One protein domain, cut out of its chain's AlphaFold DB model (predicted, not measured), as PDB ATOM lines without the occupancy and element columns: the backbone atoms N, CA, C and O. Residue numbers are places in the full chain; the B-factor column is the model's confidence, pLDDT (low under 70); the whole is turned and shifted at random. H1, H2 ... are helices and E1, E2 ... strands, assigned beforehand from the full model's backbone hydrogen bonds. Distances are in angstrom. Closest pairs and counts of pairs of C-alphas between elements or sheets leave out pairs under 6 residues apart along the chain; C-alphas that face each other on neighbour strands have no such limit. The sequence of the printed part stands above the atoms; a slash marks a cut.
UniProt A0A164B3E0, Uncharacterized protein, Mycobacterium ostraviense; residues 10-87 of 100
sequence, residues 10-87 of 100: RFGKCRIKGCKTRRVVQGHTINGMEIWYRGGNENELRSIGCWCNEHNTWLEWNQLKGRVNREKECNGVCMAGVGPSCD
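AT A GLANCE: This is residues 10 to 87 of the 100 residues of an uncharacterized protein of Mycobacterium ostraviense (UniProt A0A164B3E0). With little regular structure, a small antiparallel sheet, E2 - E1 - E3, sits between loop-rich ends holding short helices H1 and H2. Of 78 printed residues, 27 are in named elements, ordered E1, E2, H1, E3, H2, class mixed. It is compact, radius of gyration of the C-alphas 13.2 A, spanning 41 by 29 by 16 A.

IN THESE COORDINATES: E1, residues 10 to 14, begins at C-alpha (-32.252, -44.997, 30.606). E2 is residues 22 to 26, and E3, 57 to 63, 19.5 A long, ends at C-alpha (-30.725, -40.562, 31.057). H1 is 42 to 47, H2 76 to 79.

HOW THE PARTS SIT: N 12 and O 23 of hairpin E1 and E2, and N 11 and O 62 of E1 and E3, stand 2.8 A apart, within hydrogen-bond range. E2, H1 and E3 are a split strand-helix-strand unit, same-way strands with E1 between, its crossover right-handed. H1 only grazes the sheet; its closest C-alphas to E3, Leu 45 and Trp 58, are 6.9 A apart. H2 is not on it.

THE WHOLE: Links E2 to H1 and E3 to H2 are long. Residues 31 to 33 and 36 to 40 have pLDDT under 70.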
ATOM      1  N   ARG A  10     -32.074 -45.701  31.875       87.81
ATOM      2  CA  ARG A  10     -32.252 -44.997  30.606       87.81
ATOM      3  C   ARG A  10     -33.705 -45.062  30.175       87.81
ATOM      4  O   ARG A  10     -34.349 -46.093  30.328       87.81
ATOM      5  N   PHE A  11     -34.211 -43.950  29.655       90.00
ATOM      6  CA  PHE A  11     -35.562 -43.814  29.123       90.00
ATOM      7  C   PHE A  11     -35.503 -43.705  27.601       90.00
ATOM      8  O   PHE A  11     -34.922 -42.755  27.070       90.00
ATOM      9  N   GLY A  12     -36.092 -44.684  26.925       90.56
ATOM     10  CA  GLY A  12     -36.220 -44.773  25.480       90.56
ATOM     11  C   GLY A  12     -37.601 -44.310  25.042       90.56
ATOM     12  O   GLY A  12     -38.600 -44.724  25.628       90.56
ATOM     13  N   LYS A  13     -37.670 -43.475  24.006       91.44
ATOM     14  CA  LYS A  13     -38.925 -43.054  23.363       91.44
ATOM     15  C   LYS A  13     -38.829 -43.212  21.851       91.44
ATOM     16  O   LYS A  13     -37.764 -43.000  21.276       91.44
ATOM     17  N   CYS A  14     -39.931 -43.530  21.183       91.69
ATOM     18  CA  CYS A  14     -39.956 -43.420  19.730       91.69
ATOM     19  C   CYS A  14     -39.751 -41.951  19.309       91.69
ATOM     20  O   CYS A  14     -40.291 -41.028  19.922       91.69
ATOM     21  N   ARG A  15     -38.969 -41.739  18.249       90.06
ATOM     22  CA  ARG A  15     -38.699 -40.414  17.663       90.06
ATOM     23  C   ARG A  15     -39.868 -39.848  16.853       90.06
ATOM     24  O   ARG A  15     -39.867 -38.659  16.542       90.06
ATOM     25  N   ILE A  16     -40.837 -40.684  16.476       92.94
ATOM     26  CA  ILE A  16     -41.989 -40.249  15.686       92.94
ATOM     27  C   ILE A  16     -43.004 -39.568  16.602       92.94
ATOM     28  O   ILE A  16     -43.441 -40.122  17.612       92.94
ATOM     29  N   LYS A  17     -43.366 -38.331  16.248       90.19
ATOM     30  CA  LYS A  17     -44.323 -37.518  17.003       90.19
ATOM     31  C   LYS A  17     -45.661 -38.255  17.121       90.19
ATOM     32  O   LYS A  17     -46.220 -38.675  16.119       90.19
ATOM     33  N   GLY A  18     -46.181 -38.361  18.343       89.06
ATOM     34  CA  GLY A  18     -47.466 -39.012  18.633       89.06
ATOM     35  C   GLY A  18     -47.360 -40.497  18.983       89.06
ATOM     36  O   GLY A  18     -48.255 -41.009  19.652       89.06
ATOM     37  N   CYS A  19     -46.251 -41.160  18.640       91.75
ATOM     38  CA  CYS A  19     -46.021 -42.540  19.047       91.75
ATOM     39  C   CYS A  19     -45.908 -42.647  20.573       91.75
ATOM     40  O   CYS A  19     -45.281 -41.821  21.249       91.75
ATOM     41  N   LYS A  20     -46.531 -43.690  21.117       90.31
ATOM     42  CA  LYS A  20     -46.571 -43.943  22.554       90.31
ATOM     43  C   LYS A  20     -45.433 -44.852  23.017       90.31
ATOM     44  O   LYS A  20     -45.028 -44.711  24.166       90.31
ATOM     45  N   THR A  21     -44.824 -45.648  22.134       90.44
ATOM     46  CA  THR A  21     -43.773 -46.609  22.501       90.44
ATOM     47  C   THR A  21     -42.652 -45.973  23.319       90.44
ATOM     48  O   THR A  21     -41.934 -45.072  22.861       90.44
ATOM     49  N   ARG A  22     -42.499 -46.480  24.544       89.19
ATOM     50  CA  ARG A  22     -41.511 -46.048  25.532       89.19
ATOM     51  C   ARG A  22     -40.968 -47.245  26.283       89.19
ATOM     52  O   ARG A  22     -41.659 -48.245  26.446       89.19
ATOM     53  N   ARG A  23     -39.745 -47.126  26.785       88.50
ATOM     54  CA  ARG A  23     -39.125 -48.179  27.589       88.50
ATOM     55  C   ARG A  23     -38.166 -47.599  28.611       88.50
ATOM     56  O   ARG A  23     -37.515 -46.590  28.351       88.50
ATOM     57  N   VAL A  24     -38.046 -48.264  29.755       88.81
ATOM     58  CA  VAL A  24     -36.954 -48.029  30.700       88.81
ATOM     59  C   VAL A  24     -36.081 -49.265  30.776       88.81
ATOM     60  O   VAL A  24     -36.581 -50.388  30.803       88.81
ATOM     61  N   VAL A  25     -34.774 -49.042  30.795       85.19
ATOM     62  CA  VAL A  25     -33.767 -50.091  30.945       85.19
ATOM     63  C   VAL A  25     -32.757 -49.679  32.000       85.19
ATOM     64  O   VAL A  25     -32.582 -48.490  32.284       85.19
ATOM     65  N   GLN A  26     -32.134 -50.673  32.616       83.62
ATOM     66  CA  GLN A  26     -31.075 -50.464  33.589       83.62
ATOM     67  C   GLN A  26     -29.738 -50.322  32.868       83.62
ATOM     68  O   GLN A  26     -29.441 -51.085  31.957       83.62
ATOM     69  N   GLY A  27     -28.939 -49.352  33.295       79.12
ATOM     70  CA  GLY A  27     -27.600 -49.123  32.784       79.12
ATOM     71  C   GLY A  27     -27.533 -48.499  31.397       79.12
ATOM     72  O   GLY A  27     -28.522 -48.040  30.815       79.12
ATOM     73  N   HIS A  28     -26.308 -48.490  30.880       75.62
ATOM     74  CA  HIS A  28     -25.982 -48.146  29.500       75.62
ATOM     75  C   HIS A  28     -25.929 -49.361  28.582       75.62
ATOM     76  O   HIS A  28     -25.688 -49.171  27.396       75.62
ATOM     77  N   THR A  29     -26.164 -50.571  29.093       70.94
ATOM     78  CA  THR A  29     -26.083 -51.809  28.320       70.94
ATOM     79  C   THR A  29     -27.341 -52.661  28.462       70.94
ATOM     80  O   THR A  29     -27.924 -52.757  29.537       70.94
ATOM     81  N   ILE A  30     -27.752 -53.315  27.376       71.12
ATOM     82  CA  ILE A  30     -28.754 -54.389  27.402       71.12
ATOM     83  C   ILE A  30     -28.105 -55.611  26.772       71.12
ATOM     84  O   ILE A  30     -27.631 -55.538  25.641       71.12
ATOM     85  N   ASN A  31     -28.045 -56.725  27.505       68.81
ATOM     86  CA  ASN A  31     -27.379 -57.956  27.059       68.81
ATOM     87  C   ASN A  31     -25.932 -57.721  26.568       68.81
ATOM     88  O   ASN A  31     -25.499 -58.315  25.587       68.81
ATOM     89  N   GLY A  32     -25.194 -56.818  27.227       65.75
ATOM     90  CA  GLY A  32     -23.810 -56.474  26.870       65.75
ATOM     91  C   GLY A  32     -23.655 -55.454  25.735       65.75
ATOM     92  O   GLY A  32     -22.542 -54.998  25.501       65.75
ATOM     93  N   MET A  33     -24.742 -55.041  25.074       68.19
ATOM     94  CA  MET A  33     -24.711 -54.025  24.014       68.19
ATOM     95  C   MET A  33     -24.996 -52.632  24.560       68.19
ATOM     96  O   MET A  33     -26.003 -52.433  25.241       68.19
ATOM     97  N   GLU A  34     -24.152 -51.655  24.229       73.38
ATOM     98  CA  GLU A  34     -24.358 -50.267  24.638       73.38
ATOM     99  C   GLU A  34     -25.557 -49.611  23.933       73.38
ATOM    100  O   GLU A  34     -25.678 -49.602  22.710       73.38
ATOM    101  N   ILE A  35     -26.422 -48.969  24.719       72.44
ATOM    102  CA  ILE A  35     -27.667 -48.312  24.290       72.44
ATOM    103  C   ILE A  35     -27.390 -46.991  23.533       72.44
ATOM    104  O   ILE A  35     -28.296 -46.331  23.025       72.44
ATOM    105  N   TRP A  36     -26.123 -46.581  23.435       64.62
ATOM    106  CA  TRP A  36     -25.704 -45.295  22.875       64.62
ATOM    107  C   TRP A  36     -25.729 -45.212  21.343       64.62
ATOM    108  O   TRP A  36     -25.429 -44.152  20.794       64.62
ATOM    109  N   TYR A  37     -26.099 -46.279  20.630       58.09
ATOM    110  CA  TYR A  37     -25.777 -46.374  19.210       58.09
ATOM    111  C   TYR A  37     -26.933 -46.207  18.221       58.09
ATOM    112  O   TYR A  37     -27.918 -46.937  18.199       58.09
ATOM    113  N   ARG A  38     -26.668 -45.298  17.276       54.25
ATOM    114  CA  ARG A  38     -27.241 -45.155  15.926       54.25
ATOM    115  C   ARG A  38     -26.775 -46.262  14.949       54.25
ATOM    116  O   ARG A  38     -26.995 -46.114  13.752       54.25
ATOM    117  N   GLY A  39     -26.073 -47.294  15.435       52.91
ATOM    118  CA  GLY A  39     -25.255 -48.212  14.622       52.91
ATOM    119  C   GLY A  39     -25.432 -49.716  14.872       52.91
ATOM    120  O   GLY A  39     -24.686 -50.487  14.282       52.91
ATOM    121  N   GLY A  40     -26.380 -50.143  15.716       63.56
ATOM    122  CA  GLY A  40     -26.772 -51.562  15.804       63.56
ATOM    123  C   GLY A  40     -27.684 -51.961  14.641       63.56
ATOM    124  O   GLY A  40     -28.390 -51.103  14.100       63.56
ATOM    125  N   ASN A  41     -27.689 -53.240  14.245       76.50
ATOM    126  CA  ASN A  41     -28.628 -53.692  13.215       76.50
ATOM    127  C   ASN A  41     -30.059 -53.794  13.780       76.50
ATOM    128  O   ASN A  41     -30.280 -53.875  14.990       76.50
ATOM    129  N   GLU A  42     -31.059 -53.765  12.899       79.25
ATOM    130  CA  GLU A  42     -32.474 -53.773  13.289       79.25
ATOM    131  C   GLU A  42     -32.851 -54.984  14.163       79.25
ATOM    132  O   GLU A  42     -33.572 -54.833  15.152       79.25
ATOM    133  N   ASN A  43     -32.340 -56.174  13.838       82.50
ATOM    134  CA  ASN A  43     -32.671 -57.408  14.552       82.50
ATOM    135  C   ASN A  43     -32.153 -57.394  15.995       82.50
ATOM    136  O   ASN A  43     -32.857 -57.818  16.913       82.50
ATOM    137  N   GLU A  44     -30.951 -56.863  16.213       79.50
ATOM    138  CA  GLU A  44     -30.370 -56.679  17.544       79.50
ATOM    139  C   GLU A  44     -31.183 -55.683  18.366       79.50
ATOM    140  O   GLU A  44     -31.563 -55.977  19.497       79.50
ATOM    141  N   LEU A  45     -31.523 -54.527  17.789       79.88
ATOM    142  CA  LEU A  45     -32.306 -53.508  18.487       79.88
ATOM    143  C   LEU A  45     -33.712 -54.009  18.836       79.88
ATOM    144  O   LEU A  45     -34.225 -53.690  19.910       79.88
ATOM    145  N   ARG A  46     -34.327 -54.824  17.971       83.75
ATOM    146  CA  ARG A  46     -35.599 -55.504  18.252       83.75
ATOM    147  C   ARG A  46     -35.473 -56.497  19.402       83.75
ATOM    148  O   ARG A  46     -36.296 -56.449  20.316       83.75
ATOM    149  N   SER A  47     -34.450 -57.355  19.386       80.56
ATOM    150  CA  SER A  47     -34.285 -58.416  20.389       80.56
ATOM    151  C   SER A  47     -34.045 -57.868  21.798       80.56
ATOM    152  O   SER A  47     -34.534 -58.436  22.773       80.56
ATOM    153  N   ILE A  48     -33.379 -56.716  21.914       78.25
ATOM    154  CA  ILE A  48     -33.142 -56.047  23.203       78.25
ATOM    155  C   ILE A  48     -34.199 -55.004  23.565       78.25
ATOM    156  O   ILE A  48     -34.126 -54.381  24.627       78.25
ATOM    157  N   GLY A  49     -35.208 -54.808  22.713       80.69
ATOM    158  CA  GLY A  49     -36.305 -53.895  23.006       80.69
ATOM    159  C   GLY A  49     -35.990 -52.411  22.827       80.69
ATOM    160  O   GLY A  49     -36.708 -51.565  23.359       80.69
ATOM    161  N   CYS A  50     -34.946 -52.094  22.070       85.88
ATOM    162  CA  CYS A  50     -34.579 -50.752  21.626       85.88
ATOM    163  C   CYS A  50     -35.290 -50.326  20.334       85.88
ATOM    164  O   CYS A  50     -34.847 -49.388  19.671       85.88
ATOM    165  N   TRP A  51     -36.394 -50.988  19.984       87.88
ATOM    166  CA  TRP A  51     -37.117 -50.798  18.731       87.88
ATOM    167  C   TRP A  51     -38.582 -50.424  18.949       87.88
ATOM    168  O   TRP A  51     -39.254 -50.949  19.837       87.88
ATOM    169  N   CYS A  52     -39.089 -49.540  18.095       90.19
ATOM    170  CA  CYS A  52     -40.505 -49.261  17.936       90.19
ATOM    171  C   CYS A  52     -41.058 -50.090  16.772       90.19
ATOM    172  O   CYS A  52     -40.746 -49.823  15.611       90.19
ATOM    173  N   ASN A  53     -41.899 -51.079  17.087       88.50
ATOM    174  CA  ASN A  53     -42.514 -51.952  16.083       88.50
ATOM    175  C   ASN A  53     -43.532 -51.219  15.198       88.50
ATOM    176  O   ASN A  53     -43.663 -51.560  14.031       88.50
ATOM    177  N   GLU A  54     -44.210 -50.202  15.734       90.81
ATOM    178  CA  GLU A  54     -45.226 -49.427  15.010       90.81
ATOM    179  C   GLU A  54     -44.615 -48.603  13.866       90.81
ATOM    180  O   GLU A  54     -45.160 -48.543  12.770       90.81
ATOM    181  N   HIS A  55     -43.454 -47.991  14.109       91.69
ATOM    182  CA  HIS A  55     -42.829 -47.043  13.180       91.69
ATOM    183  C   HIS A  55     -41.551 -47.570  12.531       91.69
ATOM    184  O   HIS A  55     -40.837 -46.813  11.874       91.69
ATOM    185  N   ASN A  56     -41.240 -48.843  12.759       90.38
ATOM    186  CA  ASN A  56     -40.054 -49.509  12.248       90.38
ATOM    187  C   ASN A  56     -38.759 -48.700  12.446       90.38
ATOM    188  O   ASN A  56     -38.006 -48.442  11.507       90.38
ATOM    189  N   THR A  57     -38.525 -48.228  13.672       88.62
ATOM    190  CA  THR A  57     -37.373 -47.374  13.984       88.62
ATOM    191  C   THR A  57     -36.864 -47.599  15.402       88.62
ATOM    192  O   THR A  57     -37.597 -48.073  16.270       88.62
ATOM    193  N   TRP A  58     -35.615 -47.224  15.665       87.00
ATOM    194  CA  TRP A  58     -35.018 -47.335  16.993       87.00
ATOM    195  C   TRP A  58     -35.572 -46.285  17.969       87.00
ATOM    196  O   TRP A  58     -36.040 -45.210  17.578       87.00
ATOM    197  N   LEU A  59     -35.502 -46.597  19.263       88.44
ATOM    198  CA  LEU A  59     -35.847 -45.662  20.331       88.44
ATOM    199  C   LEU A  59     -34.707 -44.660  20.569       88.44
ATOM    200  O   LEU A  59     -33.528 -45.003  20.544       88.44
ATOM    201  N   GLU A  60     -35.064 -43.406  20.824       88.62
ATOM    202  CA  GLU A  60     -34.159 -42.360  21.289       88.62
ATOM    203  C   GLU A  60     -34.000 -42.462  22.808       88.62
ATOM    204  O   GLU A  60     -34.988 -42.394  23.546       88.62
ATOM    205  N   TRP A  61     -32.760 -42.595  23.276       87.69
ATOM    206  CA  TRP A  61     -32.448 -42.863  24.676       87.69
ATOM    207  C   TRP A  61     -31.875 -41.649  25.396       87.69
ATOM    208  O   TRP A  61     -30.901 -41.041  24.964       87.69
ATOM    209  N   ASN A  62     -32.445 -41.340  26.555       86.75
ATOM    210  CA  ASN A  62     -31.990 -40.285  27.450       86.75
ATOM    211  C   ASN A  62     -31.746 -40.852  28.853       86.75
ATOM    212  O   ASN A  62     -32.374 -41.833  29.250       86.75
ATOM    213  N   GLN A  63     -30.857 -40.230  29.634       87.31
ATOM    214  CA  GLN A  63     -30.725 -40.562  31.057       87.31
ATOM    215  C   GLN A  63     -32.079 -40.366  31.749       87.31
ATOM    216  O   GLN A  63     -32.677 -39.293  31.630       87.31
ATOM    217  N   LEU A  64     -32.541 -41.375  32.493       88.12
ATOM    218  CA  LEU A  64     -33.696 -41.207  33.363       88.12
ATOM    219  C   LEU A  64     -33.307 -40.216  34.470       88.12
ATOM    220  O   LEU A  64     -32.424 -40.475  35.289       88.12
ATOM    221  N   LYS A  65     -33.959 -39.057  34.474       84.88
ATOM    222  CA  LYS A  65     -33.822 -38.003  35.481       84.88
ATOM    223  C   LYS A  65     -34.718 -38.341  36.666       84.88
ATOM    224  O   LYS A  65     -35.673 -37.622  36.950       84.88
ATOM    225  N   GLY A  66     -34.453 -39.478  37.301       77.75
ATOM    226  CA  GLY A  66     -35.273 -39.959  38.398       77.75
ATOM    227  C   GLY A  66     -34.505 -40.290  39.663       77.75
ATOM    228  O   GLY A  66     -33.315 -40.602  39.622       77.75
ATOM    229  N   ARG A  67     -35.217 -40.224  40.787       80.06
ATOM    230  CA  ARG A  67     -34.757 -40.644  42.114       80.06
ATOM    231  C   ARG A  67     -35.738 -41.653  42.698       80.06
ATOM    232  O   ARG A  67     -36.921 -41.635  42.361       80.06
ATOM    233  N   VAL A  68     -35.251 -42.518  43.583       86.88
ATOM    234  CA  VAL A  68     -36.126 -43.393  44.371       86.88
ATOM    235  C   VAL A  68     -36.686 -42.599  45.543       86.88
ATOM    236  O   VAL A  68     -35.928 -42.167  46.410       86.88
ATOM    237  N   ASN A  69     -38.007 -42.450  45.590       87.56
ATOM    238  CA  ASN A  69     -38.709 -41.880  46.734       87.56
ATOM    239  C   ASN A  69     -39.674 -42.917  47.316       87.56
ATOM    240  O   ASN A  69     -40.709 -43.205  46.723       87.56
ATOM    241  N   ARG A  70     -39.328 -43.478  48.480       86.88
ATOM    242  CA  ARG A  70     -40.112 -44.537  49.141       86.88
ATOM    243  C   ARG A  70     -41.483 -44.069  49.633       86.88
ATOM    244  O   ARG A  70     -42.344 -44.906  49.850       86.88
ATOM    245  N   GLU A  71     -41.685 -42.763  49.777       88.50
ATOM    246  CA  GLU A  71     -42.957 -42.175  50.215       88.50
ATOM    247  C   GLU A  71     -43.936 -41.980  49.050       88.50
ATOM    248  O   GLU A  71     -45.118 -41.725  49.262       88.50
ATOM    249  N   LYS A  72     -43.460 -42.086  47.802       88.38
ATOM    250  CA  LYS A  72     -44.285 -41.927  46.602       88.38
ATOM    251  C   LYS A  72     -44.523 -43.269  45.938       88.38
ATOM    252  O   LYS A  72     -43.637 -43.817  45.277       88.38
ATOM    253  N   GLU A  73     -45.741 -43.775  46.069       92.12
ATOM    254  CA  GLU A  73     -46.143 -45.025  45.437       92.12
ATOM    255  C   GLU A  73     -46.027 -44.975  43.908       92.12
ATOM    256  O   GLU A  73     -46.203 -43.942  43.252       92.12
ATOM    257  N   CYS A  74     -45.723 -46.130  43.324       91.94
ATOM    258  CA  CYS A  74     -45.762 -46.302  41.883       91.94
ATOM    259  C   CYS A  74     -47.211 -46.430  41.422       91.94
ATOM    260  O   CYS A  74     -47.833 -47.466  41.625       91.94
ATOM    261  N   ASN A  75     -47.731 -45.395  40.771       92.31
ATOM    262  CA  ASN A  75     -49.126 -45.334  40.345       92.31
ATOM    263  C   ASN A  75     -49.262 -45.047  38.838       92.31
ATOM    264  O   ASN A  75     -48.282 -45.037  38.084       92.31
ATOM    265  N   GLY A  76     -50.498 -44.786  38.402       90.44
ATOM    266  CA  GLY A  76     -50.823 -44.478  37.008       90.44
ATOM    267  C   GLY A  76     -50.033 -43.305  36.421       90.44
ATOM    268  O   GLY A  76     -49.705 -43.343  35.241       90.44
ATOM    269  N   VAL A  77     -49.642 -42.308  37.223       90.19
ATOM    270  CA  VAL A  77     -48.860 -41.154  36.743       90.19
ATOM    271  C   VAL A  77     -47.457 -41.578  36.309       90.19
ATOM    272  O   VAL A  77     -46.992 -41.168  35.247       90.19
ATOM    273  N   CYS A  78     -46.798 -42.443  37.087       91.44
ATOM    274  CA  CYS A  78     -45.516 -43.035  36.695       91.44
ATOM    275  C   CYS A  78     -45.673 -43.858  35.411       91.44
ATOM    276  O   CYS A  78     -44.962 -43.653  34.425       91.44
ATOM    277  N   MET A  79     -46.657 -44.758  35.390       92.12
ATOM    278  CA  MET A  79     -46.869 -45.649  34.249       92.12
ATOM    279  C   MET A  79     -47.251 -44.892  32.972       92.12
ATOM    280  O   MET A  79     -46.895 -45.324  31.879       92.12
ATOM    281  N   ALA A  80     -47.901 -43.734  33.101       90.81
ATOM    282  CA  ALA A  80     -48.250 -42.855  31.994       90.81
ATOM    283  C   ALA A  80     -47.120 -41.889  31.576       90.81
ATOM    284  O   ALA A  80     -47.298 -41.142  30.608       90.81
ATOM    285  N   GLY A  81     -45.971 -41.900  32.259       89.69
ATOM    286  CA  GLY A  81     -44.867 -40.966  32.058       89.69
ATOM    287  C   GLY A  81     -44.404 -40.828  30.602       89.69
ATOM    288  O   GLY A  81     -44.165 -41.818  29.907       89.69
ATOM    289  N   VAL A  82     -44.288 -39.578  30.133       90.19
ATOM    290  CA  VAL A  82     -43.919 -39.219  28.742       90.19
ATOM    291  C   VAL A  82     -42.481 -38.740  28.581       90.19
ATOM    292  O   VAL A  82     -41.929 -38.795  27.486       90.19
ATOM    293  N   GLY A  83     -41.879 -38.260  29.665       88.62
ATOM    294  CA  GLY A  83     -40.513 -37.753  29.692       88.62
ATOM    295  C   GLY A  83     -39.640 -38.547  30.657       88.62
ATOM    296  O   GLY A  83     -40.147 -39.388  31.387       88.62
ATOM    297  N   PRO A  84     -38.338 -38.248  30.736       87.75
ATOM    298  CA  PRO A  84     -37.391 -39.028  31.530       87.75
ATOM    299  C   PRO A  84     -37.464 -38.762  33.045       87.75
ATOM    300  O   PRO A  84     -36.592 -39.221  33.772       87.75
ATOM    301  N   SER A  85     -38.427 -37.980  33.539       88.94
ATOM    302  CA  SER A  85     -38.511 -37.604  34.958       88.94
ATOM    303  C   SER A  85     -39.302 -38.638  35.756       88.94
ATOM    304  O   SER A  85     -40.443 -38.921  35.397       88.94
ATOM    305  N   CYS A  86     -38.730 -39.167  36.839       89.44
ATOM    306  CA  CYS A  86     -39.415 -40.104  37.735       89.44
ATOM    307  C   CYS A  86     -39.083 -39.828  39.212       89.44
ATOM    308  O   CYS A  86     -37.939 -39.568  39.564       89.44
ATOM    309  N   ASP A  87     -40.077 -39.907  40.093       89.06
ATOM    310  CA  ASP A  87     -39.916 -39.670  41.535       89.06
ATOM    311  C   ASP A  87     -40.756 -40.658  42.362       89.06
ATOM    312  O   ASP A  87     -41.268 -40.289  43.410       89.06
TER     313      ASP A  87